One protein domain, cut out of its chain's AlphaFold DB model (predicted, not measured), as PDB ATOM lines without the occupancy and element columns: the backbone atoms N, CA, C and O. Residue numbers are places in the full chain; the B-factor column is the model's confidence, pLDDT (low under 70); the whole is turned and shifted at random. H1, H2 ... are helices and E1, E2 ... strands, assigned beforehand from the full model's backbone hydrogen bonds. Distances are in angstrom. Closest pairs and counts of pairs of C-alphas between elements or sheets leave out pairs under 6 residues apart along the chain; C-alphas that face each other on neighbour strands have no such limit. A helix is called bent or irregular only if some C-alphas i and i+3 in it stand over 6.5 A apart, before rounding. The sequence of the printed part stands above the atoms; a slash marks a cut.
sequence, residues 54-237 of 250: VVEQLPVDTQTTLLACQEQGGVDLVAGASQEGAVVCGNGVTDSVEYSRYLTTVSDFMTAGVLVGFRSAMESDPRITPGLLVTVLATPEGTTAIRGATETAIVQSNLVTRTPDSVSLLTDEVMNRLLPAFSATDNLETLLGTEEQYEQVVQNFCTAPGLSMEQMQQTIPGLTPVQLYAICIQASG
ATOM      1  N   VAL A  54     348.008 463.499 879.775       60.34
ATOM      2  CA  VAL A  54     348.999 464.025 878.830       60.34
ATOM      3  C   VAL A  54     350.166 463.036 878.694       60.34
ATOM      4  O   VAL A  54     350.611 462.767 877.585       60.34
ATOM      5  N   VAL A  55     350.601 462.402 879.786       68.44
ATOM      6  CA  VAL A  55     351.592 461.307 879.788       68.44
ATOM      7  C   VAL A  55     351.107 460.087 878.995       68.44
ATOM      8  O   VAL A  55     351.921 459.428 878.351       68.44
ATOM      9  N   GLU A  56     349.798 459.826 878.964       74.62
ATOM     10  CA  GLU A  56     349.183 458.762 878.148       74.62
ATOM     11  C   GLU A  56     349.422 458.921 876.632       74.62
ATOM     12  O   GLU A  56     349.227 457.966 875.880       74.62
ATOM     13  N   GLN A  57     349.878 460.093 876.177       74.25
ATOM     14  CA  GLN A  57     350.219 460.372 874.777       74.25
ATOM     15  C   GLN A  57     351.683 460.048 874.427       74.25
ATOM     16  O   GLN A  57     352.089 460.189 873.273       74.25
ATOM     17  N   LEU A  58     352.502 459.644 875.404       82.75
ATOM     18  CA  LEU A  58     353.874 459.203 875.147       82.75
ATOM     19  C   LEU A  58     353.890 457.804 874.501       82.75
ATOM     20  O   LEU A  58     352.938 457.041 874.636       82.75
ATOM     21  N   PRO A  59     354.980 457.398 873.840       82.81
ATOM     22  CA  PRO A  59     355.175 456.012 873.426       82.81
ATOM     23  C   PRO A  59     355.070 455.033 874.610       82.81
ATOM     24  O   PRO A  59     355.521 455.338 875.715       82.81
ATOM     25  N   VAL A  60     354.483 453.850 874.387       86.12
ATOM     26  CA  VAL A  60     354.173 452.859 875.445       86.12
ATOM     27  C   VAL A  60     355.403 452.450 876.257       86.12
ATOM     28  O   VAL A  60     355.320 452.276 877.470       86.12
ATOM     29  N   ASP A  61     356.550 452.304 875.604       86.88
ATOM     30  CA  ASP A  61     357.829 452.016 876.249       86.88
ATOM     31  C   ASP A  61     358.250 453.152 877.194       86.88
ATOM     32  O   ASP A  61     358.560 452.903 878.355       86.88
ATOM     33  N   THR A  62     358.146 454.407 876.748       88.81
ATOM     34  CA  THR A  62     358.433 455.593 877.573       88.81
ATOM     35  C   THR A  62     357.464 455.707 878.750       88.81
ATOM     36  O   THR A  62     357.898 455.984 879.866       88.81
ATOM     37  N   GLN A  63     356.168 455.449 878.536       88.62
ATOM     38  CA  GLN A  63     355.172 455.409 879.614       88.62
ATOM     39  C   GLN A  63     355.502 454.325 880.643       88.62
ATOM     40  O   GLN A  63     355.463 454.575 881.845       88.62
ATOM     41  N   THR A  64     355.854 453.127 880.170       89.19
ATOM     42  CA  THR A  64     356.209 451.994 881.031       89.19
ATOM     43  C   THR A  64     357.429 452.335 881.882       89.19
ATOM     44  O   THR A  64     357.390 452.138 883.096       89.19
ATOM     45  N   THR A  65     358.462 452.928 881.280       90.94
ATOM     46  CA  THR A  65     359.658 453.377 882.003       90.94
ATOM     47  C   THR A  65     359.377 454.487 882.989       90.94
ATOM     48  O   THR A  65     359.866 454.442 884.119       90.94
ATOM     49  N   LEU A  66     358.552 455.461 882.609       90.06
ATOM     50  CA  LEU A  66     358.145 456.523 883.512       90.06
ATOM     51  C   LEU A  66     357.469 455.940 884.758       90.06
ATOM     52  O   LEU A  66     357.882 456.250 885.871       90.06
ATOM     53  N   LEU A  67     356.470 455.073 884.573       89.69
ATOM     54  CA  LEU A  67     355.735 454.442 885.669       89.69
ATOM     55  C   LEU A  67     356.655 453.573 886.538       89.69
ATOM     56  O   LEU A  67     356.617 453.682 887.763       89.69
ATOM     57  N   ALA A  68     357.526 452.771 885.918       89.94
ATOM     58  CA  ALA A  68     358.482 451.926 886.629       89.94
ATOM     59  C   ALA A  68     359.468 452.752 887.470       89.94
ATOM     60  O   ALA A  68     359.726 452.415 888.627       89.94
ATOM     61  N   CYS A  69     360.000 453.849 886.926       91.88
ATOM     62  CA  CYS A  69     360.924 454.715 887.653       91.88
ATOM     63  C   CYS A  69     360.230 455.657 888.643       91.88
ATOM     64  O   CYS A  69     360.871 456.102 889.594       91.88
ATOM     65  N   GLN A  70     358.940 455.962 888.482       90.06
ATOM     66  CA  GLN A  70     358.220 456.878 889.370       90.06
ATOM     67  C   GLN A  70     358.163 456.355 890.811       90.06
ATOM     68  O   GLN A  70     358.386 457.119 891.751       90.06
ATOM     69  N   GLU A  71     357.966 455.047 890.994       86.94
ATOM     70  CA  GLU A  71     358.032 454.392 892.311       86.94
ATOM     71  C   GLU A  71     359.452 454.389 892.910       86.94
ATOM     72  O   GLU A  71     359.641 454.157 894.103       86.94
ATOM     73  N   GLN A  72     360.457 454.685 892.086       89.31
ATOM     74  CA  GLN A  72     361.884 454.580 892.385       89.31
ATOM     75  C   GLN A  72     362.580 455.951 892.461       89.31
ATOM     76  O   GLN A  72     363.808 456.024 892.476       89.31
ATOM     77  N   GLY A  73     361.805 457.038 892.534       88.56
ATOM     78  CA  GLY A  73     362.311 458.410 892.664       88.56
ATOM     79  C   GLY A  73     362.331 459.225 891.367       88.56
ATOM     80  O   GLY A  73     362.731 460.387 891.406       88.56
ATOM     81  N   GLY A  74     361.848 458.660 890.260       90.88
ATOM     82  CA  GLY A  74     361.861 459.260 888.925       90.88
ATOM     83  C   GLY A  74     363.039 458.775 888.080       90.88
ATOM     84  O   GLY A  74     363.863 457.983 888.533       90.88
ATOM     85  N   VAL A  75     363.096 459.221 886.828       93.81
ATOM     86  CA  VAL A  75     364.232 458.952 885.935       93.81
ATOM     87  C   VAL A  75     365.386 459.901 886.260       93.81
ATOM     88  O   VAL A  75     365.214 461.118 886.205       93.81
ATOM     89  N   ASP A  76     366.559 459.362 886.589       94.62
ATOM     90  CA  ASP A  76     367.763 460.148 886.854       94.62
ATOM     91  C   ASP A  76     368.529 460.400 885.553       94.62
ATOM     92  O   ASP A  76     369.224 459.530 885.028       94.62
ATOM     93  N   LEU A  77     368.406 461.620 885.031       93.56
ATOM     94  CA  LEU A  77     369.101 461.998 883.804       93.56
ATOM     95  C   LEU A  77     370.594 462.258 884.024       93.56
ATOM     96  O   LEU A  77     371.376 462.184 883.083       93.56
ATOM     97  N   VAL A  78     371.010 462.544 885.258       94.69
ATOM     98  CA  VAL A  78     372.408 462.864 885.590       94.69
ATOM     99  C   VAL A  78     373.238 461.595 885.720       94.69
ATOM    100  O   VAL A  78     374.417 461.596 885.364       94.69
ATOM    101  N   ALA A  79     372.620 460.499 886.169       92.88
ATOM    102  CA  ALA A  79     373.227 459.171 886.120       92.88
ATOM    103  C   ALA A  79     373.621 458.768 884.685       92.88
ATOM    104  O   ALA A  79     374.567 457.999 884.499       92.88
ATOM    105  N   GLY A  80     372.940 459.329 883.681       92.06
ATOM    106  CA  GLY A  80     373.173 459.051 882.273       92.06
ATOM    107  C   GLY A  80     372.716 457.647 881.880       92.06
ATOM    108  O   GLY A  80     371.872 457.029 882.531       92.06
ATOM    109  N   ALA A  81     373.277 457.144 880.785       92.19
ATOM    110  CA  ALA A  81     373.008 455.788 880.338       92.19
ATOM    111  C   ALA A  81     373.713 454.760 881.236       92.19
ATOM    112  O   ALA A  81     374.873 454.937 881.618       92.19
ATOM    113  N   SER A  82     373.041 453.642 881.511       93.88
ATOM    114  CA  SER A  82     373.676 452.465 882.101       93.88
ATOM    115  C   SER A  82     374.782 451.917 881.187       93.88
ATOM    116  O   SER A  82     374.947 452.342 880.041       93.88
ATOM    117  N   GLN A  83     375.525 450.907 881.652       91.69
ATOM    118  CA  GLN A  83     376.544 450.241 880.823       91.69
ATOM    119  C   GLN A  83     375.964 449.625 879.537       91.69
ATOM    120  O   GLN A  83     376.688 449.454 878.559       91.69
ATOM    121  N   GLU A  84     374.667 449.316 879.534       91.19
ATOM    122  CA  GLU A  84     373.937 448.742 878.401       91.19
ATOM    123  C   GLU A  84     373.216 449.812 877.561       91.19
ATOM    124  O   GLU A  84     372.524 449.477 876.604       91.19
ATOM    125  N   GLY A  85     373.374 451.101 877.887       93.38
ATOM    126  CA  GLY A  85     372.712 452.208 877.186       93.38
ATOM    127  C   GLY A  85     371.330 452.575 877.739       93.38
ATOM    128  O   GLY A  85     370.651 453.434 877.178       93.38
ATOM    129  N   ALA A  86     370.905 451.935 878.827       95.44
ATOM    130  CA  ALA A  86     369.543 451.991 879.349       95.44
ATOM    131  C   ALA A  86     369.321 453.152 880.339       95.44
ATOM    132  O   ALA A  86     370.277 453.686 880.905       95.44
ATOM    133  N   VAL A  87     368.064 453.533 880.564       95.38
ATOM    134  CA  VAL A  87     367.673 454.541 881.561       95.38
ATOM    135  C   VAL A  87     367.958 454.042 882.981       95.38
ATOM    136  O   VAL A  87     367.787 452.862 883.282       95.38
ATOM    137  N   VAL A  88     368.364 454.955 883.868       95.56
ATOM    138  CA  VAL A  88     368.573 454.703 885.300       95.56
ATOM    139  C   VAL A  88     367.521 455.468 886.111       95.56
ATOM    140  O   VAL A  88     367.330 456.669 885.922       95.56
ATOM    141  N   CYS A  89     366.815 454.786 887.013       94.94
ATOM    142  CA  CYS A  89     365.889 455.410 887.958       94.94
ATOM    143  C   CYS A  89     366.642 456.022 889.160       94.94
ATOM    144  O   CYS A  89     367.795 455.686 889.423       94.94
ATOM    145  N   GLY A  90     365.980 456.864 889.960       90.38
ATOM    146  CA  GLY A  90     366.584 457.579 891.095       90.38
ATOM    147  C   GLY A  90     367.194 456.706 892.206       90.38
ATOM    148  O   GLY A  90     368.006 457.194 892.991       90.38
ATOM    149  N   ASN A  91     366.852 455.418 892.280       91.00
ATOM    150  CA  ASN A  91     367.462 454.445 893.195       91.00
ATOM    151  C   ASN A  91     368.640 453.657 892.577       91.00
ATOM    152  O   ASN A  91     369.191 452.775 893.238       91.00
ATOM    153  N   GLY A  92     369.011 453.944 891.325       91.69
ATOM    154  CA  GLY A  92     370.079 453.272 890.581       91.69
ATOM    155  C   GLY A  92     369.656 452.021 889.802       91.69
ATOM    156  O   GLY A  92     370.506 451.403 889.163       91.69
ATOM    157  N   VAL A  93     368.380 451.623 889.837       94.25
ATOM    158  CA  VAL A  93     367.872 450.502 889.029       94.25
ATOM    159  C   VAL A  93     367.756 450.924 887.570       94.25
ATOM    160  O   VAL A  93     367.329 452.032 887.260       94.25
ATOM    161  N   THR A  94     368.138 450.026 886.670       93.56
ATOM    162  CA  THR A  94     368.067 450.243 885.226       93.56
ATOM    163  C   THR A  94     366.746 449.753 884.651       93.56
ATOM    164  O   THR A  94     366.270 448.688 885.048       93.56
ATOM    165  N   ASP A  95     366.219 450.461 883.658       91.81
ATOM    166  CA  ASP A  95     365.095 450.007 882.840       91.81
ATOM    167  C   ASP A  95     365.491 449.889 881.362       91.81
ATOM    168  O   ASP A  95     366.431 450.521 880.900       91.81
ATOM    169  N   SER A  96     364.771 449.050 880.626       88.19
ATOM    170  CA  SER A  96     365.066 448.570 879.275       88.19
ATOM    171  C   SER A  96     365.039 449.621 878.159       88.19
ATOM    172  O   SER A  96     365.535 449.345 877.066       88.19
ATOM    173  N   VAL A  97     364.482 450.811 878.398       92.69
ATOM    174  CA  VAL A  97     364.451 451.883 877.396       92.69
ATOM    175  C   VAL A  97     365.821 452.537 877.278       92.69
ATOM    176  O   VAL A  97     366.470 452.854 878.272       92.69
ATOM    177  N   GLU A  98     366.260 452.769 876.041       95.38
ATOM    178  CA  GLU A  98     367.513 453.464 875.765       95.38
ATOM    179  C   GLU A  98     367.463 454.909 876.286       95.38
ATOM    180  O   GLU A  98     366.523 455.657 876.005       95.38
ATOM    181  N   TYR A  99     368.508 455.326 877.002       95.00
ATOM    182  CA  TYR A  99     368.621 456.662 877.586       95.00
ATOM    183  C   TYR A  99     368.404 457.779 876.552       95.00
ATOM    184  O   TYR A  99     367.649 458.722 876.790       95.00
ATOM    185  N   SER A 100     369.030 457.653 875.379       95.25
ATOM    186  CA  SER A 100     368.947 458.645 874.300       95.25
ATOM    187  C   SER A 100     367.514 458.790 873.762       95.25
ATOM    188  O   SER A 100     367.032 459.907 873.546       95.25
ATOM    189  N   ARG A 101     366.813 457.659 873.606       94.31
ATOM    190  CA  ARG A 101     365.426 457.570 873.145       94.31
ATOM    191  C   ARG A 101     364.474 458.173 874.165       94.31
ATOM    192  O   ARG A 101     363.605 458.950 873.773       94.31
ATOM    193  N   TYR A 102     364.663 457.872 875.450       94.38
ATOM    194  CA  TYR A 102     363.872 458.459 876.530       94.38
ATOM    195  C   TYR A 102     364.022 459.981 876.560       94.38
ATOM    196  O   TYR A 102     363.033 460.706 876.449       94.38
ATOM    197  N   LEU A 103     365.265 460.471 876.640       95.56
ATOM    198  CA  LEU A 103     365.555 461.901 876.727       95.56
ATOM    199  C   LEU A 103     365.006 462.661 875.517       95.56
ATOM    200  O   LEU A 103     364.366 463.699 875.682       95.56
ATOM    201  N   THR A 104     365.203 462.129 874.309       94.75
ATOM    202  CA  THR A 104     364.682 462.732 873.073       94.75
ATOM    203  C   THR A 104     363.157 462.765 873.065       94.75
ATOM    204  O   THR A 104     362.573 463.810 872.814       94.75
ATOM    205  N   THR A 105     362.505 461.658 873.417       93.81
ATOM    206  CA  THR A 105     361.040 461.556 873.427       93.81
ATOM    207  C   THR A 105     360.407 462.537 874.410       93.81
ATOM    208  O   THR A 105     359.495 463.279 874.054       93.81
ATOM    209  N   VAL A 106     360.908 462.566 875.646       93.94
ATOM    210  CA  VAL A 106     360.379 463.430 876.706       93.94
ATOM    211  C   VAL A 106     360.644 464.904 876.400       93.94
ATOM    212  O   VAL A 106     359.767 465.739 876.617       93.94
ATOM    213  N   SER A 107     361.823 465.240 875.869       95.38
ATOM    214  CA  SER A 107     362.122 466.618 875.467       95.38
ATOM    215  C   SER A 107     361.274 467.068 874.276       95.38
ATOM    216  O   SER A 107     360.688 468.144 874.355       95.38
ATOM    217  N   ASP A 108     361.108 466.247 873.233       94.44
ATOM    218  CA  ASP A 108     360.237 466.559 872.090       94.44
ATOM    219  C   ASP A 108     358.783 466.776 872.529       94.44
ATOM    220  O   ASP A 108     358.133 467.734 872.107       94.44
ATOM    221  N   PHE A 109     358.288 465.914 873.418       92.62
ATOM    222  CA  PHE A 109     356.947 466.007 873.980       92.62
ATOM    223  C   PHE A 109     356.737 467.294 874.790       92.62
ATOM    224  O   PHE A 109     355.750 468.008 874.603       92.62
ATOM    225  N   MET A 110     357.686 467.637 875.664       91.94
ATOM    226  CA  MET A 110     357.632 468.870 876.454       91.94
ATOM    227  C   MET A 110     357.748 470.114 875.570       91.94
ATOM    228  O   MET A 110     356.981 471.062 875.748       91.94
ATOM    229  N   THR A 111     358.644 470.110 874.579       93.19
ATOM    230  CA  THR A 111     358.750 471.184 873.584       93.19
ATOM    231  C   THR A 111     357.427 471.366 872.841       93.19
ATOM    232  O   THR A 111     356.954 472.496 872.716       93.19
ATOM    233  N   ALA A 112     356.794 470.278 872.402       91.81
ATOM    234  CA  ALA A 112     355.493 470.317 871.747       91.81
ATOM    235  C   ALA A 112     354.415 470.940 872.644       91.81
ATOM    236  O   ALA A 112     353.692 471.835 872.206       91.81
ATOM    237  N   GLY A 113     354.350 470.534 873.916       89.31
ATOM    238  CA  GLY A 113     353.416 471.100 874.890       89.31
ATOM    239  C   GLY A 113     353.607 472.602 875.098       89.31
ATOM    240  O   GLY A 113     352.631 473.355 875.119       89.31
ATOM    241  N   VAL A 114     354.859 473.061 875.181       88.69
ATOM    242  CA  VAL A 114     355.175 474.493 875.274       88.69
ATOM    243  C   VAL A 114     354.709 475.232 874.016       88.69
ATOM    244  O   VAL A 114     354.003 476.235 874.131       88.69
ATOM    245  N   LEU A 115     355.033 474.734 872.818       89.50
ATOM    246  CA  LEU A 115     354.649 475.357 871.544       89.50
ATOM    247  C   LEU A 115     353.127 475.441 871.359       89.50
ATOM    248  O   LEU A 115     352.616 476.487 870.951       89.50
ATOM    249  N   VAL A 116     352.389 474.386 871.717       88.69
ATOM    250  CA  VAL A 116     350.917 474.397 871.719       88.69
ATOM    251  C   VAL A 116     350.381 475.425 872.717       88.69
ATOM    252  O   VAL A 116     349.455 476.169 872.395       88.69
ATOM    253  N   GLY A 117     350.993 475.541 873.898       84.81
ATOM    254  CA  GLY A 117     350.655 476.577 874.875       84.81
ATOM    255  C   GLY A 117     350.823 477.996 874.320       84.81
ATOM    256  O   GLY A 117     349.934 478.832 874.491       84.81
ATOM    257  N   PHE A 118     351.917 478.262 873.599       85.75
ATOM    258  CA  PHE A 118     352.132 479.542 872.914       85.75
ATOM    259  C   PHE A 118     351.092 479.803 871.830       85.75
ATOM    260  O   PHE A 118     350.538 480.901 871.764       85.75
ATOM    261  N   ARG A 119     350.784 478.794 871.010       86.69
ATOM    262  CA  ARG A 119     349.734 478.897 869.995       86.69
ATOM    263  C   ARG A 119     348.378 479.230 870.617       86.69
ATOM    264  O   ARG A 119     347.736 480.186 870.194       86.69
ATOM    265  N   SER A 120     347.988 478.510 871.666       85.31
ATOM    266  CA  SER A 120     346.747 478.759 872.406       85.31
ATOM    267  C   SER A 120     346.702 480.175 872.997       85.31
ATOM    268  O   SER A 120     345.668 480.841 872.942       85.31
ATOM    269  N   ALA A 121     347.830 480.683 873.510       84.25
ATOM    270  CA  ALA A 121     347.919 482.056 874.002       84.25
ATOM    271  C   ALA A 121     347.645 483.082 872.886       84.25
ATOM    272  O   ALA A 121     346.835 483.986 873.102       84.25
ATOM    273  N   MET A 122     348.238 482.903 871.698       86.56
ATOM    274  CA  MET A 122     347.992 483.759 870.524       86.56
ATOM    275  C   MET A 122     346.538 483.701 870.044       86.56
ATOM    276  O   MET A 122     345.953 484.730 869.715       86.56
ATOM    277  N   GLU A 123     345.927 482.515 870.042       85.94
ATOM    278  CA  GLU A 123     344.512 482.345 869.685       85.94
ATOM    279  C   GLU A 123     343.580 483.033 870.699       85.94
ATOM    280  O   GLU A 123     342.507 483.519 870.339       85.94
ATOM    281  N   SER A 124     343.990 483.104 871.971       86.44
ATOM    282  CA  SER A 124     343.191 483.698 873.049       86.44
ATOM    283  C   SER A 124     343.340 485.215 873.208       86.44
ATOM    284  O   SER A 124     342.429 485.858 873.735       86.44
ATOM    285  N   ASP A 125     344.464 485.796 872.776       85.75
ATOM    286  CA  ASP A 125     344.726 487.234 872.845       85.75
ATOM    287  C   ASP A 125     345.341 487.728 871.524       85.75
ATOM    288  O   ASP A 125     346.531 487.512 871.282       85.75
ATOM    289  N   PRO A 126     344.581 488.469 870.693       84.38
ATOM    290  CA  PRO A 126     345.046 488.932 869.385       84.38
ATOM    291  C   PRO A 126     346.202 489.943 869.458       84.38
ATOM    292  O   PRO A 126     346.769 490.305 868.427       84.38
ATOM    293  N   ARG A 127     346.559 490.436 870.653       88.62
ATOM    294  CA  ARG A 127     347.742 491.287 870.857       88.62
ATOM    295  C   ARG A 127     349.035 490.477 870.877       88.62
ATOM    296  O   ARG A 127     350.103 491.046 870.658       88.62
ATOM    297  N   ILE A 128     348.955 489.175 871.152       85.12
ATOM    298  CA  ILE A 128     350.101 488.270 871.143       85.12
ATOM    299  C   ILE A 128     350.262 487.756 869.715       85.12
ATOM    300  O   ILE A 128     349.539 486.874 869.269       85.12
ATOM    301  N   THR A 129     351.210 488.335 868.985       85.19
ATOM    302  CA  THR A 129     351.533 487.911 867.618       85.19
ATOM    303  C   THR A 129     352.781 487.027 867.610       85.19
ATOM    304  O   THR A 129     353.634 487.177 868.494       85.19
ATOM    305  N   PRO A 130     352.964 486.170 866.587       82.00
ATOM    306  CA  PRO A 130     354.204 485.416 866.421       82.00
ATOM    307  C   PRO A 130     355.435 486.331 866.463       82.00
ATOM    308  O   PRO A 130     356.378 486.067 867.200       82.00
ATOM    309  N   GLY A 131     355.393 487.473 865.766       83.56
ATOM    310  CA  GLY A 131     356.494 488.444 865.753       83.56
ATOM    311  C   GLY A 131     356.819 489.045 867.128       83.56
ATOM    312  O   GLY A 131     357.992 489.261 867.438       83.56
ATOM    313  N   LEU A 132     355.811 489.273 867.982       84.06
ATOM    314  CA  LEU A 132     356.037 489.711 869.361       84.06
ATOM    315  C   LEU A 132     356.733 488.618 870.179       84.06
ATOM    316  O   LEU A 132     357.682 488.924 870.898       84.06
ATOM    317  N   LEU A 133     356.308 487.358 870.041       81.94
ATOM    318  CA  LEU A 133     356.939 486.229 870.730       81.94
ATOM    319  C   LEU A 133     358.404 486.075 870.332       81.94
ATOM    320  O   LEU A 133     359.253 485.977 871.213       81.94
ATOM    321  N   VAL A 134     358.706 486.141 869.031       82.44
ATOM    322  CA  VAL A 134     360.089 486.115 868.529       82.44
ATOM    323  C   VAL A 134     360.903 487.267 869.117       82.44
ATOM    324  O   VAL A 134     362.026 487.063 869.566       82.44
ATOM    325  N   THR A 135     360.334 488.475 869.169       83.44
ATOM    326  CA  THR A 135     361.031 489.658 869.698       83.44
ATOM    327  C   THR A 135     361.335 489.526 871.188       83.44
ATOM    328  O   THR A 135     362.447 489.833 871.611       83.44
ATOM    329  N   VAL A 136     360.372 489.057 871.985       84.00
ATOM    330  CA  VAL A 136     360.568 488.819 873.422       84.00
ATOM    331  C   VAL A 136     361.618 487.732 873.632       84.00
ATOM    332  O   VAL A 136     362.510 487.885 874.458       84.00
ATOM    333  N   LEU A 137     361.561 486.659 872.845       84.19
ATOM    334  CA  LEU A 137     362.503 485.551 872.946       84.19
ATOM    335  C   LEU A 137     363.920 485.875 872.497       84.19
ATOM    336  O   LEU A 137     364.866 485.255 872.974       84.19
ATOM    337  N   ALA A 138     364.076 486.865 871.624       83.44
ATOM    338  CA  ALA A 138     365.379 487.364 871.227       83.44
ATOM    339  C   ALA A 138     366.111 488.102 872.366       83.44
ATOM    340  O   ALA A 138     367.302 488.386 872.220       83.44
ATOM    341  N   THR A 139     365.446 488.417 873.486       88.81
ATOM    342  CA  THR A 139     366.100 489.027 874.650       88.81
ATOM    343  C   THR A 139     366.516 487.982 875.694       88.81
ATOM    344  O   THR A 139     365.870 486.933 875.832       88.81
ATOM    345  N   PRO A 140     367.581 488.256 876.477       90.69
ATOM    346  CA  PRO A 140     367.964 487.408 877.602       90.69
ATOM    347  C   PRO A 140     366.820 487.204 878.601       90.69
ATOM    348  O   PRO A 140     366.599 486.088 879.058       90.69
ATOM    349  N   GLU A 141     366.054 488.254 878.897       89.94
ATOM    350  CA  GLU A 141     364.947 488.215 879.856       89.94
ATOM    351  C   GLU A 141     363.820 487.293 879.383       89.94
ATOM    352  O   GLU A 141     363.321 486.489 880.171       89.94
ATOM    353  N   GLY A 142     363.438 487.367 878.102       87.00
ATOM    354  CA  GLY A 142     362.425 486.476 877.538       87.00
ATOM    355  C   GLY A 142     362.882 485.020 877.523       87.00
ATOM    356  O   GLY A 142     362.124 484.133 877.918       87.00
ATOM    357  N   THR A 143     364.145 484.770 877.165       89.69
ATOM    358  CA  THR A 143     364.735 483.424 877.234       89.69
ATOM    359  C   THR A 143     364.749 482.886 878.669       89.69
ATOM    360  O   THR A 143     364.353 481.743 878.898       89.69
ATOM    361  N   THR A 144     365.147 483.697 879.655       91.06
ATOM    362  CA  THR A 144     365.119 483.318 881.077       91.06
ATOM    363  C   THR A 144     363.698 483.040 881.563       91.06
ATOM    364  O   THR A 144     363.487 482.072 882.291       91.06
ATOM    365  N   ALA A 145     362.713 483.837 881.142       87.75
ATOM    366  CA  ALA A 145     361.320 483.632 881.520       87.75
ATOM    367  C   ALA A 145     360.764 482.304 880.981       87.75
ATOM    368  O   ALA A 145     360.145 481.551 881.734       87.75
ATOM    369  N   ILE A 146     361.027 481.976 879.709       88.44
ATOM    370  CA  ILE A 146     360.624 480.681 879.142       88.44
ATOM    371  C   ILE A 146     361.356 479.532 879.823       88.44
ATOM    372  O   ILE A 146     360.720 478.539 880.167       88.44
ATOM    373  N   ARG A 147     362.665 479.660 880.057       92.69
ATOM    374  CA  ARG A 147     363.434 478.649 880.789       92.69
ATOM    375  C   ARG A 147     362.800 478.355 882.152       92.69
ATOM    376  O   ARG A 147     362.512 477.199 882.434       92.69
ATOM    377  N   GLY A 148     362.501 479.382 882.951       90.44
ATOM    378  CA  GLY A 148     361.879 479.201 884.267       90.44
ATOM    379  C   GLY A 148     360.473 478.585 884.205       90.44
ATOM    380  O   GLY A 148     360.104 477.773 885.058       90.44
ATOM    381  N   ALA A 149     359.686 478.919 883.177       87.19
ATOM    382  CA  ALA A 149     358.389 478.283 882.941       87.19
ATOM    383  C   ALA A 149     358.540 476.794 882.573       87.19
ATOM    384  O   ALA A 149     357.810 475.954 883.102       87.19
ATOM    385  N   THR A 150     359.516 476.463 881.726       89.88
ATOM    386  CA  THR A 150     359.861 475.088 881.340       89.88
ATOM    387  C   THR A 150     360.342 474.272 882.540       89.88
ATOM    388  O   THR A 150     359.822 473.183 882.771       89.88
ATOM    389  N   GLU A 151     361.250 474.810 883.362       91.12
ATOM    390  CA  GLU A 151     361.710 474.176 884.608       91.12
ATOM    391  C   GLU A 151     360.531 473.866 885.535       91.12
ATOM    392  O   GLU A 151     360.396 472.750 886.040       91.12
ATOM    393  N   THR A 152     359.627 474.835 885.709       87.69
ATOM    394  CA  THR A 152     358.422 474.665 886.532       87.69
ATOM    395  C   THR A 152     357.533 473.542 885.995       87.69
ATOM    396  O   THR A 152     357.078 472.696 886.769       87.69
ATOM    397  N   ALA A 153     357.306 473.501 884.680       85.06
ATOM    398  CA  ALA A 153     356.519 472.450 884.045       85.06
ATOM    399  C   ALA A 153     357.173 471.069 884.222       85.06
ATOM    400  O   ALA A 153     356.488 470.109 884.575       85.06
ATOM    401  N   ILE A 154     358.498 470.970 884.067       88.94
ATOM    402  CA  ILE A 154     359.252 469.727 884.270       88.94
ATOM    403  C   ILE A 154     359.119 469.235 885.715       88.94
ATOM    404  O   ILE A 154     358.762 468.076 885.931       88.94
ATOM    405  N   VAL A 155     359.318 470.104 886.710       87.75
ATOM    406  CA  VAL A 155     359.175 469.741 888.134       87.75
ATOM    407  C   VAL A 155     357.774 469.211 888.442       87.75
ATOM    408  O   VAL A 155     357.621 468.251 889.200       87.75
ATOM    409  N   GLN A 156     356.745 469.817 887.849       85.19
ATOM    410  CA  GLN A 156     355.356 469.398 888.037       85.19
ATOM    411  C   GLN A 156     355.031 468.087 887.308       85.19
ATOM    412  O   GLN A 156     354.200 467.316 887.788       85.19
ATOM    413  N   SER A 157     355.699 467.823 886.184       81.88
ATOM    414  CA  SER A 157     355.423 466.681 885.309       81.88
ATOM    415  C   SER A 157     355.819 465.317 885.872       81.88
ATOM    416  O   SER A 157     355.236 464.312 885.483       81.88
ATOM    417  N   ASN A 158     356.780 465.267 886.801       84.88
ATOM    418  CA  ASN A 158     357.404 464.022 887.280       84.88
ATOM    419  C   ASN A 158     358.059 463.172 886.182       84.88
ATOM    420  O   ASN A 158     358.274 461.982 886.390       84.88
ATOM    421  N   LEU A 159     358.408 463.775 885.041       86.81
ATOM    422  CA  LEU A 159     359.093 463.089 883.939       86.81
ATOM    423  C   LEU A 159     360.536 462.696 884.280       86.81
ATOM    424  O   LEU A 159     361.139 461.866 883.606       86.81
ATOM    425  N   VAL A 160     361.102 463.298 885.322       90.50
ATOM    426  CA  VAL A 160     362.472 463.074 885.789       90.50
ATOM    427  C   VAL A 160     362.512 463.134 887.309       90.50
ATOM    428  O   VAL A 160     361.596 463.658 887.955       90.50
ATOM    429  N   THR A 161     363.599 462.639 887.889       90.62
ATOM    430  CA  THR A 161     363.943 462.876 889.287       90.62
ATOM    431  C   THR A 161     363.966 464.381 889.547       90.62
ATOM    432  O   THR A 161     364.567 465.150 888.799       90.62
ATOM    433  N   ARG A 162     363.332 464.826 890.636       88.56
ATOM    434  CA  ARG A 162     363.193 466.254 890.979       88.56
ATOM    435  C   ARG A 162     364.483 466.895 891.527       88.56
ATOM    436  O   ARG A 162     364.413 467.845 892.306       88.56
ATOM    437  N   THR A 163     365.656 466.369 891.175       90.81
ATOM    438  CA  THR A 163     366.935 467.010 891.497       90.81
ATOM    439  C   THR A 163     367.155 468.211 890.574       90.81
ATOM    440  O   THR A 163     366.776 468.147 889.401       90.81
ATOM    441  N   PRO A 164     367.778 469.303 891.059       92.44
ATOM    442  CA  PRO A 164     368.046 470.481 890.233       92.44
ATOM    443  C   PRO A 164     368.783 470.150 888.931       92.44
ATOM    444  O   PRO A 164     368.430 470.671 887.879       92.44
ATOM    445  N   ASP A 165     369.744 469.228 888.988       94.62
ATOM    446  CA  ASP A 165     370.574 468.864 887.841       94.62
ATOM    447  C   ASP A 165     369.792 468.076 886.771       94.62
ATOM    448  O   ASP A 165     369.905 468.388 885.588       94.62
ATOM    449  N   SER A 166     368.935 467.114 887.157       93.06
ATOM    450  CA  SER A 166     368.078 466.389 886.196       93.06
ATOM    451  C   SER A 166     367.045 467.313 885.547       93.06
ATOM    452  O   SER A 166     366.804 467.234 884.341       93.06
ATOM    453  N   VAL A 167     366.455 468.219 886.333       94.19
ATOM    454  CA  VAL A 167     365.512 469.227 885.828       94.19
ATOM    455  C   VAL A 167     366.213 470.188 884.870       94.19
ATOM    456  O   VAL A 167     365.676 470.458 883.796       94.19
ATOM    457  N   SER A 168     367.407 470.677 885.219       95.88
ATOM    458  CA  SER A 168     368.195 471.571 884.363       95.88
ATOM    459  C   SER A 168     368.567 470.894 883.049       95.88
ATOM    460  O   SER A 168     368.406 471.505 881.999       95.88
ATOM    461  N   LEU A 169     368.993 469.627 883.088       96.38
ATOM    462  CA  LEU A 169     369.357 468.879 881.885       96.38
ATOM    463  C   LEU A 169     368.163 468.749 880.933       96.38
ATOM    464  O   LEU A 169     368.270 469.108 879.762       96.38
ATOM    465  N   LEU A 170     367.000 468.306 881.427       95.94
ATOM    466  CA  LEU A 170     365.810 468.222 880.577       95.94
ATOM    467  C   LEU A 170     365.367 469.607 880.086       95.94
ATOM    468  O   LEU A 170     364.939 469.749 878.944       95.94
ATOM    469  N   THR A 171     365.496 470.636 880.923       96.00
ATOM    470  CA  THR A 171     365.205 472.019 880.529       96.00
ATOM    471  C   THR A 171     366.101 472.451 879.376       96.00
ATOM    472  O   THR A 171     365.597 473.003 878.404       96.00
ATOM    473  N   ASP A 172     367.405 472.191 879.450       96.75
ATOM    474  CA  ASP A 172     368.356 472.521 878.391       96.75
ATOM    475  C   ASP A 172     367.984 471.822 877.081       96.75
ATOM    476  O   ASP A 172     367.922 472.469 876.037       96.75
ATOM    477  N   GLU A 173     367.637 470.536 877.137       96.44
ATOM    478  CA  GLU A 173     367.190 469.772 875.969       96.44
ATOM    479  C   GLU A 173     365.895 470.316 875.353       96.44
ATOM    480  O   GLU A 173     365.784 470.415 874.125       96.44
ATOM    481  N   VAL A 174     364.928 470.712 876.186       95.69
ATOM    482  CA  VAL A 174     363.688 471.355 875.729       95.69
ATOM    483  C   VAL A 174     363.993 472.713 875.106       95.69
ATOM    484  O   VAL A 174     363.510 472.999 874.012       95.69
ATOM    485  N   MET A 175     364.823 473.542 875.747       94.00
ATOM    486  CA  MET A 175     365.197 474.868 875.247       94.00
ATOM    487  C   MET A 175     365.974 474.783 873.928       94.00
ATOM    488  O   MET A 175     365.702 475.563 873.014       94.00
ATOM    489  N   ASN A 176     366.876 473.809 873.782       94.00
ATOM    490  CA  ASN A 176     367.635 473.568 872.552       94.00
ATOM    491  C   ASN A 176     366.728 473.242 871.356       94.00
ATOM    492  O   ASN A 176     367.043 473.620 870.228       94.00
ATOM    493  N   ARG A 177     365.588 472.581 871.592       91.62
ATOM    494  CA  ARG A 177     364.567 472.293 870.566       91.62
ATOM    495  C   ARG A 177     363.603 473.454 870.354       91.62
ATOM    496  O   ARG A 177     363.158 473.709 869.236       91.62
ATOM    497  N   LEU A 178     363.288 474.167 871.428       89.94
ATOM    498  CA  LEU A 178     362.292 475.226 871.447       89.94
ATOM    499  C   LEU A 178     362.786 476.509 870.766       89.94
ATOM    500  O   LEU A 178     362.048 477.120 869.997       89.94
ATOM    501  N   LEU A 179     364.033 476.921 871.015       88.19
ATOM    502  CA  LEU A 179     364.575 478.173 870.475       88.19
ATOM    503  C   LEU A 179     364.598 478.202 868.933       88.19
ATOM    504  O   LEU A 179     364.142 479.197 868.364       88.19
ATOM    505  N   PRO A 180     365.028 477.137 868.221       86.06
ATOM    506  CA  PRO A 180     364.902 477.078 866.766       86.06
ATOM    507  C   PRO A 180     363.455 477.185 866.281       86.06
ATOM    508  O   PRO A 180     363.203 477.865 865.285       86.06
ATOM    509  N   ALA A 181     362.491 476.588 866.990       82.31
ATOM    510  CA  ALA A 181     361.078 476.693 866.627       82.31
ATOM    511  C   ALA A 181     360.574 478.148 866.682       82.31
ATOM    512  O   ALA A 181     359.746 478.528 865.863       82.31
ATOM    513  N   PHE A 182     361.140 478.996 867.546       80.19
ATOM    514  CA  PHE A 182     360.832 480.430 867.605       80.19
ATOM    515  C   PHE A 182     361.683 481.317 866.692       80.19
ATOM    516  O   PHE A 182     361.413 482.507 866.574       80.19
ATOM    517  N   SER A 183     362.705 480.774 866.031       77.12
ATOM    518  CA  SER A 183     363.574 481.561 865.146       77.12
ATOM    519  C   SER A 183     362.900 482.005 863.840       77.12
ATOM    520  O   SER A 183     363.353 482.964 863.216       77.12
ATOM    521  N   ALA A 184     361.799 481.355 863.449       71.81
ATOM    522  CA  ALA A 184     360.987 481.732 862.300       71.81
ATOM    523  C   ALA A 184     359.511 481.771 862.700       71.81
ATOM    524  O   ALA A 184     358.994 480.833 863.304       71.81
ATOM    525  N   THR A 185     358.827 482.857 862.345       69.38
ATOM    526  CA  THR A 185     357.400 483.061 862.640       69.38
ATOM    527  C   THR A 185     356.525 481.944 862.076       69.38
ATOM    528  O   THR A 185     355.588 481.500 862.738       69.38
ATOM    529  N   ASP A 186     356.888 481.438 860.900       78.62
ATOM    530  CA  ASP A 186     356.107 480.457 860.147       78.62
ATOM    531  C   ASP A 186     356.062 479.089 860.846       78.62
ATOM    532  O   ASP A 186     355.118 478.321 860.663       78.62
ATOM    533  N   ASN A 187     357.042 478.783 861.703       80.06
ATOM    534  CA  ASN A 187     357.111 477.512 862.431       80.06
ATOM    535  C   ASN A 187     355.954 477.345 863.429       80.06
ATOM    536  O   ASN A 187     355.487 476.230 863.651       80.06
ATOM    537  N   LEU A 188     355.475 478.440 864.033       81.31
ATOM    538  CA  LEU A 188     354.332 478.396 864.952       81.31
ATOM    539  C   LEU A 188     353.004 478.266 864.205       81.31
ATOM    540  O   LEU A 188     352.090 477.573 864.659       81.31
ATOM    541  N   GLU A 189     352.898 478.923 863.052       82.25
ATOM    542  CA  GLU A 189     351.706 478.857 862.207       82.25
ATOM    543  C   GLU A 189     351.537 477.450 861.619       82.25
ATOM    544  O   GLU A 189     350.441 476.887 861.666       82.25
ATOM    545  N   THR A 190     352.646 476.850 861.177       88.19
ATOM    546  CA  THR A 190     352.722 475.503 860.587       88.19
ATOM    547  C   THR A 190     352.947 474.381 861.609       88.19
ATOM    548  O   THR A 190     353.114 473.220 861.228       88.19
ATOM    549  N   LEU A 191     352.910 474.685 862.913       90.69
ATOM    550  CA  LEU A 191     353.157 473.721 863.996       90.69
ATOM    551  C   LEU A 191     352.279 472.465 863.894       90.69
ATOM    552  O   LEU A 191     352.728 471.368 864.205       90.69
ATOM    553  N   LEU A 192     351.032 472.628 863.457       93.19
ATOM    554  CA  LEU A 192     350.054 471.544 863.359       93.19
ATOM    555  C   LEU A 192     350.010 470.888 861.969       93.19
ATOM    556  O   LEU A 192     349.163 470.032 861.732       93.19
ATOM    557  N   GLY A 193     350.911 471.276 861.060       92.00
ATOM    558  CA  GLY A 193     350.894 470.833 859.669       92.00
ATOM    559  C   GLY A 193     349.700 471.380 858.882       92.00
ATOM    560  O   GLY A 193     349.087 472.385 859.250       92.00
ATOM    561  N   THR A 194     349.390 470.729 857.762       94.88
ATOM    562  CA  THR A 194     348.141 470.958 857.023       94.88
ATOM    563  C   THR A 194     346.966 470.250 857.701       94.88
ATOM    564  O   THR A 194     347.159 469.344 858.506       94.88
ATOM    565  N   GLU A 195     345.736 470.617 857.342       94.12
ATOM    566  CA  GLU A 195     344.522 469.952 857.841       94.12
ATOM    567  C   GLU A 195     344.528 468.438 857.560       94.12
ATOM    568  O   GLU A 195     344.290 467.638 858.460       94.12
ATOM    569  N   GLU A 196     344.912 468.031 856.346       95.25
ATOM    570  CA  GLU A 196     345.033 466.615 855.978       95.25
ATOM    571  C   GLU A 196     346.085 465.887 856.830       95.25
ATOM    572  O   GLU A 196     345.853 464.770 857.295       95.25
ATOM    573  N   GLN A 197     347.235 466.525 857.073       95.88
ATOM    574  CA  GLN A 197     348.269 465.953 857.931       95.88
ATOM    575  C   GLN A 197     347.777 465.820 859.375       95.88
ATOM    576  O   GLN A 197     347.969 464.775 859.993       95.88
ATOM    577  N   TYR A 198     347.109 466.852 859.895       95.69
ATOM    578  CA  TYR A 198     346.536 466.867 861.234       95.69
ATOM    579  C   TYR A 198     345.578 465.689 861.442       95.69
ATOM    580  O   TYR A 198     345.759 464.905 862.373       95.69
ATOM    581  N   GLU A 199     344.598 465.514 860.552       95.25
ATOM    582  CA  GLU A 199     343.617 464.429 860.651       95.25
ATOM    583  C   GLU A 199     344.275 463.047 860.620       95.25
ATOM    584  O   GLU A 199     343.938 462.176 861.428       95.25
ATOM    585  N   GLN A 200     345.247 462.847 859.728       95.31
ATOM    586  CA  GLN A 200     345.965 461.581 859.629       95.31
ATOM    587  C   GLN A 200     346.781 461.277 860.893       95.31
ATOM    588  O   GLN A 200     346.807 460.123 861.321       95.31
ATOM    589  N   VAL A 201     347.415 462.275 861.516       94.69
ATOM    590  CA  VAL A 201     348.142 462.098 862.788       94.69
ATOM    591  C   VAL A 201     347.173 461.774 863.922       94.69
ATOM    592  O   VAL A 201     347.412 460.835 864.676       94.69
ATOM    593  N   VAL A 202     346.043 462.474 864.025       92.81
ATOM    594  CA  VAL A 202     345.045 462.190 865.069       92.81
ATOM    595  C   VAL A 202     344.517 460.758 864.967       92.81
ATOM    596  O   VAL A 202     344.444 460.047 865.972       92.81
ATOM    597  N   GLN A 203     344.182 460.313 863.754       92.56
ATOM    598  CA  GLN A 203     343.611 458.985 863.524       92.56
ATOM    599  C   GLN A 203     344.633 457.861 863.695       92.56
ATOM    600  O   GLN A 203     344.300 456.821 864.261       92.56
ATOM    601  N   ASN A 204     345.856 458.054 863.196       92.75
ATOM    602  CA  ASN A 204     346.828 456.970 863.097       92.75
ATOM    603  C   ASN A 204     347.901 457.002 864.179       92.75
ATOM    604  O   ASN A 204     348.493 455.964 864.419       92.75
ATOM    605  N   PHE A 205     348.173 458.133 864.830       91.31
ATOM    606  CA  PHE A 205     349.239 458.256 865.832       91.31
ATOM    607  C   PHE A 205     348.682 458.521 867.234       91.31
ATOM    608  O   PHE A 205     348.989 457.780 868.159       91.31
ATOM    609  N   CYS A 206     347.805 459.516 867.390       89.00
ATOM    610  CA  CYS A 206     347.311 459.930 868.713       89.00
ATOM    611  C   CYS A 206     346.265 458.980 869.324       89.00
ATOM    612  O   CYS A 206     345.965 459.064 870.513       89.00
ATOM    613  N   THR A 207     345.665 458.101 868.518       84.56
ATOM    614  CA  THR A 207     344.612 457.177 868.964       84.56
ATOM    615  C   THR A 207     345.179 455.773 869.149       84.56
ATOM    616  O   THR A 207     345.691 455.181 868.200       84.56
ATOM    617  N   ALA A 208     345.047 455.204 870.351       78.88
ATOM    618  CA  ALA A 208     345.529 453.855 870.649       78.88
ATOM    619  C   ALA A 208     344.884 452.781 869.734       78.88
ATOM    620  O   ALA A 208     343.679 452.846 869.472       78.88
ATOM    621  N   PRO A 209     345.638 451.757 869.278       74.69
ATOM    622  CA  PRO A 209     347.033 451.452 869.624       74.69
ATOM    623  C   PRO A 209     348.091 452.313 868.910       74.69
ATOM    624  O   PRO A 209     349.254 452.210 869.279       74.69
ATOM    625  N   GLY A 210     347.696 453.155 867.947       83.19
ATOM    626  CA  GLY A 210     348.575 454.077 867.224       83.19
ATOM    627  C   GLY A 210     349.660 453.406 866.369       83.19
ATOM    628  O   GLY A 210     350.018 452.243 866.542       83.19
ATOM    629  N   LEU A 211     350.190 454.152 865.408       88.88
ATOM    630  CA  LEU A 211     351.437 453.867 864.712       88.88
ATOM    631  C   LEU A 211     352.611 454.315 865.584       88.88
ATOM    632  O   LEU A 211     352.490 455.240 866.387       88.88
ATOM    633  N   SER A 212     353.777 453.697 865.400       89.81
ATOM    634  CA  SER A 212     355.007 454.212 866.007       89.81
ATOM    635  C   SER A 212     355.413 455.548 865.375       89.81
ATOM    636  O   SER A 212     355.001 455.875 864.259       89.81
ATOM    637  N   MET A 213     356.275 456.305 866.059       90.19
ATOM    638  CA  MET A 213     356.845 457.553 865.534       90.19
ATOM    639  C   MET A 213     357.474 457.342 864.149       90.19
ATOM    640  O   MET A 213     357.201 458.086 863.210       90.19
ATOM    641  N   GLU A 214     358.258 456.276 863.989       91.00
ATOM    642  CA  GLU A 214     358.952 455.954 862.742       91.00
ATOM    643  C   GLU A 214     357.967 455.618 861.614       91.00
ATOM    644  O   GLU A 214     358.143 456.059 860.478       91.00
ATOM    645  N   GLN A 215     356.909 454.862 861.921       92.81
ATOM    646  CA  GLN A 215     355.848 454.540 860.964       92.81
ATOM    647  C   GLN A 215     355.063 455.792 860.557       92.81
ATOM    648  O   GLN A 215     354.721 455.966 859.383       92.81
ATOM    649  N   MET A 216     354.810 456.690 861.510       92.88
ATOM    650  CA  MET A 216     354.089 457.929 861.250       92.88
ATOM    651  C   MET A 216     354.897 458.866 860.351       92.88
ATOM    652  O   MET A 216     354.362 459.393 859.378       92.88
ATOM    653  N   GLN A 217     356.203 459.001 860.595       92.38
ATOM    654  CA  GLN A 217     357.102 459.799 859.753       92.38
ATOM    655  C   GLN A 217     357.269 459.234 858.336       92.38
ATOM    656  O   GLN A 217     357.512 459.990 857.395       92.38
ATOM    657  N   GLN A 218     357.123 457.918 858.156       93.75
ATOM    658  CA  GLN A 218     357.073 457.299 856.825       93.75
ATOM    659  C   GLN A 218     355.749 457.577 856.105       93.75
ATOM    660  O   GLN A 218     355.736 457.715 854.883       93.75
ATOM    661  N   THR A 219     354.647 457.656 856.854       92.44
ATOM    662  CA  THR A 219     353.302 457.906 856.316       92.44
ATOM    663  C   THR A 219     353.124 459.373 855.931       92.44
ATOM    664  O   THR A 219     352.617 459.669 854.852       92.44
ATOM    665  N   ILE A 220     353.591 460.292 856.781       93.44
ATOM    666  CA  ILE A 220     353.539 461.738 856.557       93.44
ATOM    667  C   ILE A 220     354.960 462.303 856.609       93.44
ATOM    668  O   ILE A 220     355.405 462.807 857.649       93.44
ATOM    669  N   PRO A 221     355.701 462.236 855.491       89.81
ATOM    670  CA  PRO A 221     357.028 462.816 855.438       89.81
ATOM    671  C   PRO A 221     356.948 464.337 855.609       89.81
ATOM    672  O   PRO A 221     356.076 465.005 855.052       89.81
ATOM    673  N   GLY A 222     357.893 464.890 856.366       89.56
ATOM    674  CA  GLY A 222     358.023 466.332 856.586       89.56
ATOM    675  C   GLY A 222     357.486 466.831 857.926       89.56
ATOM    676  O   GLY A 222     357.835 467.945 858.305       89.56
ATOM    677  N   LEU A 223     356.726 466.020 858.674       92.12
ATOM    678  CA  LEU A 223     356.426 466.330 860.072       92.12
ATOM    679  C   LEU A 223     357.554 465.859 860.995       92.12
ATOM    680  O   LEU A 223     358.017 464.717 860.946       92.12
ATOM    681  N   THR A 224     357.989 466.765 861.862       93.06
ATOM    682  CA  THR A 224     358.951 466.470 862.929       93.06
ATOM    683  C   THR A 224     358.269 465.751 864.104       93.06
ATOM    684  O   THR A 224     357.060 465.904 864.287       93.06
ATOM    685  N   PRO A 225     359.018 465.021 864.954       93.50
ATOM    686  CA  PRO A 225     358.458 464.408 866.163       93.50
ATOM    687  C   PRO A 225     357.732 465.410 867.071       93.50
ATOM    688  O   PRO A 225     356.646 465.129 867.571       93.50
ATOM    689  N   VAL A 226     358.285 466.621 867.210       93.62
ATOM    690  CA  VAL A 226     357.666 467.722 867.962       93.62
ATOM    691  C   VAL A 226     356.297 468.097 867.382       93.62
ATOM    692  O   VAL A 226     355.348 468.273 868.141       93.62
ATOM    693  N   GLN A 227     356.155 468.190 866.056       94.31
ATOM    694  CA  GLN A 227     354.861 468.495 865.427       94.31
ATOM    695  C   GLN A 227     353.852 467.356 865.616       94.31
ATOM    696  O   GLN A 227     352.684 467.620 865.891       94.31
ATOM    697  N   LEU A 228     354.296 466.098 865.535       94.50
ATOM    698  CA  LEU A 228     353.435 464.936 865.783       94.50
ATOM    699  C   LEU A 228     352.877 464.951 867.215       94.50
ATOM    700  O   LEU A 228     351.665 464.834 867.400       94.50
ATOM    701  N   TYR A 229     353.721 465.206 868.222       93.31
ATOM    702  CA  TYR A 229     353.248 465.389 869.597       93.31
ATOM    703  C   TYR A 229     352.376 466.638 869.764       93.31
ATOM    704  O   TYR A 229     351.372 466.580 870.471       93.31
ATOM    705  N   ALA A 230     352.701 467.751 869.099       92.75
ATOM    706  CA  ALA A 230     351.914 468.981 869.183       92.75
ATOM    707  C   ALA A 230     350.479 468.763 868.681       92.75
ATOM    708  O   ALA A 230     349.529 469.242 869.299       92.75
ATOM    709  N   ILE A 231     350.314 467.981 867.611       93.69
ATOM    710  CA  ILE A 231     349.002 467.585 867.095       93.69
ATOM    711  C   ILE A 231     348.233 466.763 868.132       93.69
ATOM    712  O   ILE A 231     347.086 467.102 868.420       93.69
ATOM    713  N   CYS A 232     348.848 465.747 868.749       91.31
ATOM    714  CA  CYS A 232     348.171 464.939 869.773       91.31
ATOM    715  C   CYS A 232     347.778 465.753 871.006       91.31
ATOM    716  O   CYS A 232     346.663 465.628 871.511       91.31
ATOM    717  N   ILE A 233     348.662 466.641 871.455       89.25
ATOM    718  CA  ILE A 233     348.408 467.541 872.581       89.25
ATOM    719  C   ILE A 233     347.276 468.532 872.261       89.25
ATOM    720  O   ILE A 233     346.444 468.822 873.119       89.25
ATOM    721  N   GLN A 234     347.214 469.051 871.032       89.50
ATOM    722  CA  GLN A 234     346.112 469.908 870.596       89.50
ATOM    723  C   GLN A 234     344.795 469.119 870.519       89.50
ATOM    724  O   GLN A 234     343.762 469.595 870.991       89.50
ATOM    725  N   ALA A 235     344.831 467.920 869.933       88.62
ATOM    726  CA  ALA A 235     343.664 467.069 869.705       88.62
ATOM    727  C   ALA A 235     343.044 466.537 871.002       88.62
ATOM    728  O   ALA A 235     341.823 466.406 871.083       88.62
ATOM    729  N   SER A 236     343.854 466.296 872.038       84.94
ATOM    730  CA  SER A 236     343.356 465.909 873.366       84.94
ATOM    731  C   SER A 236     342.536 467.013 874.041       84.94
ATOM    732  O   SER A 236     341.850 466.773 875.032       84.94
ATOM    733  N   GLY A 237     342.590 468.244 873.522       78.69
ATOM    734  CA  GLY A 237     341.885 469.379 874.099       78.69
ATOM    735  C   GLY A 237     342.508 469.876 875.403       78.69
ATOM    736  O   GLY A 237     341.899 470.722 876.057       78.69
TER     737      GLY A 237
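This is residues 54 to 237 of the 250 residues of an uncharacterized protein of filamentous cyanobacterium CCP2 (UniProt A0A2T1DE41). One long helix, H2, runs through the middle, with the small two-stranded hairpin E1 and E2 at its first end and H1 packed on E2. H5 crosses one side of H2 and is in turn crossed by H4, with short H3 near their far ends; H9 crosses the opposite side of H2, and H7 packs on H9, with H8 close by. The 184 printed residues include nine named helices and two named strands, in the order H1, E1, E2, H2, H3, H4, H5, H6, H7, H8, H9, and the sheet E1 - E2 is antiparallel. The class is mostly helix. The whole is compact, with a radius of gyration of the C-alphas of 16.6 A and spans of 48 by 39 by 24 A.

The sheet is made of E1, residues 86 to 88, 6.6 A long, and E2, residues 94 to 98, 10.0 A long. H2, residues 99 to 124, follows E2 directly and is the longest helix, 37.4 A from C-alpha 99 at (368.621, 456.662, 877.586) to C-alpha 124 at (343.191, 483.698, 873.049). Before the strands comes H1, residues 60 to 70, 15.0 A long, which begins with C-alpha 60 at (354.173, 452.859, 875.445). After H2 come H3, residues 130 to 137, 10.6 A; H4, residues 140 to 157, 25.4 A; and H5, residues 164 to 182, 25.7 A, with a kink of 28 degrees near residue 176. H5 is neither bent nor irregular, but only just: C-alphas 177 and 180 are 6.1 A apart. Then follow H6, residues 186 to 189, 5.1 A; H7, residues 195 to 204, 14.2 A; H8, residues 213 to 219, 9.9 A; and H9, residues 225 to 235, 15.4 A, ending with C-alpha 235 at (343.664, 467.069, 869.705).

E1 and E2 form a hairpin, antiparallel at 135 degrees between their directions; N 87 and O 97 are 2.9 A apart and N 95 and O 87 are 2.9 A apart, within hydrogen-bond range. The closest C-alphas of H1 and E2 are those of Thr 65 and Asp 95, 6.5 A apart. H1 is close to H2 but not clearly touching, about perpendicular at 82 degrees, with C-alphas 62 and 102 closest at 6.2 A. H2 touches H5 with its residues 103 to 115 alone, at a steep tilt of 56 degrees, the same way; the C-alphas of Ser 107 and Val 174 are closest, 5.0 A apart. H2 touches H9 with its residues 108 to 116 alone, at a steep tilt of 48 degrees, the same way, with C-alphas 112 and 230 closest at 4.6 A. H5 is the hub and touches four helices. It touches H4 at a steep tilt of 55 degrees, opposite ways, C-alphas 151 and 171 being closest at 5.8 A. H3 and H5 only just touch, with 3 pairs of C-alphas within 8 A, the closest those of Val 134 and Phe 182, 5.8 A apart. H5 and H6 touch only at the corner, and only just, with 3 such pairs, C-alphas 181 and 187 closest at 5.8 A. H7 touches H9, about perpendicular at 87 degrees, C-alphas 202 and 232 being closest at 6.3 A. H8 is close to H7 but not clearly touching, C-alphas 201 and 216 being closest at 7.4 A. H1 and H9 are apart, for instance. Every O i to N i+4 pair is within hydrogen-bond range in H1, H2, H3, H4, H7, H8 and H9; in H5 it is 13 of 15, and H6 is too short for such a pair.

The two C-alphas farthest apart are those of Gln 83 and Pro 126, 51.2 A. The printed part has no cut. The link from H1 to E1 is long, with 15 residues. The mean pLDDT of the printed part is 89.3; residues 54 to 55 and residue 185 are under 70.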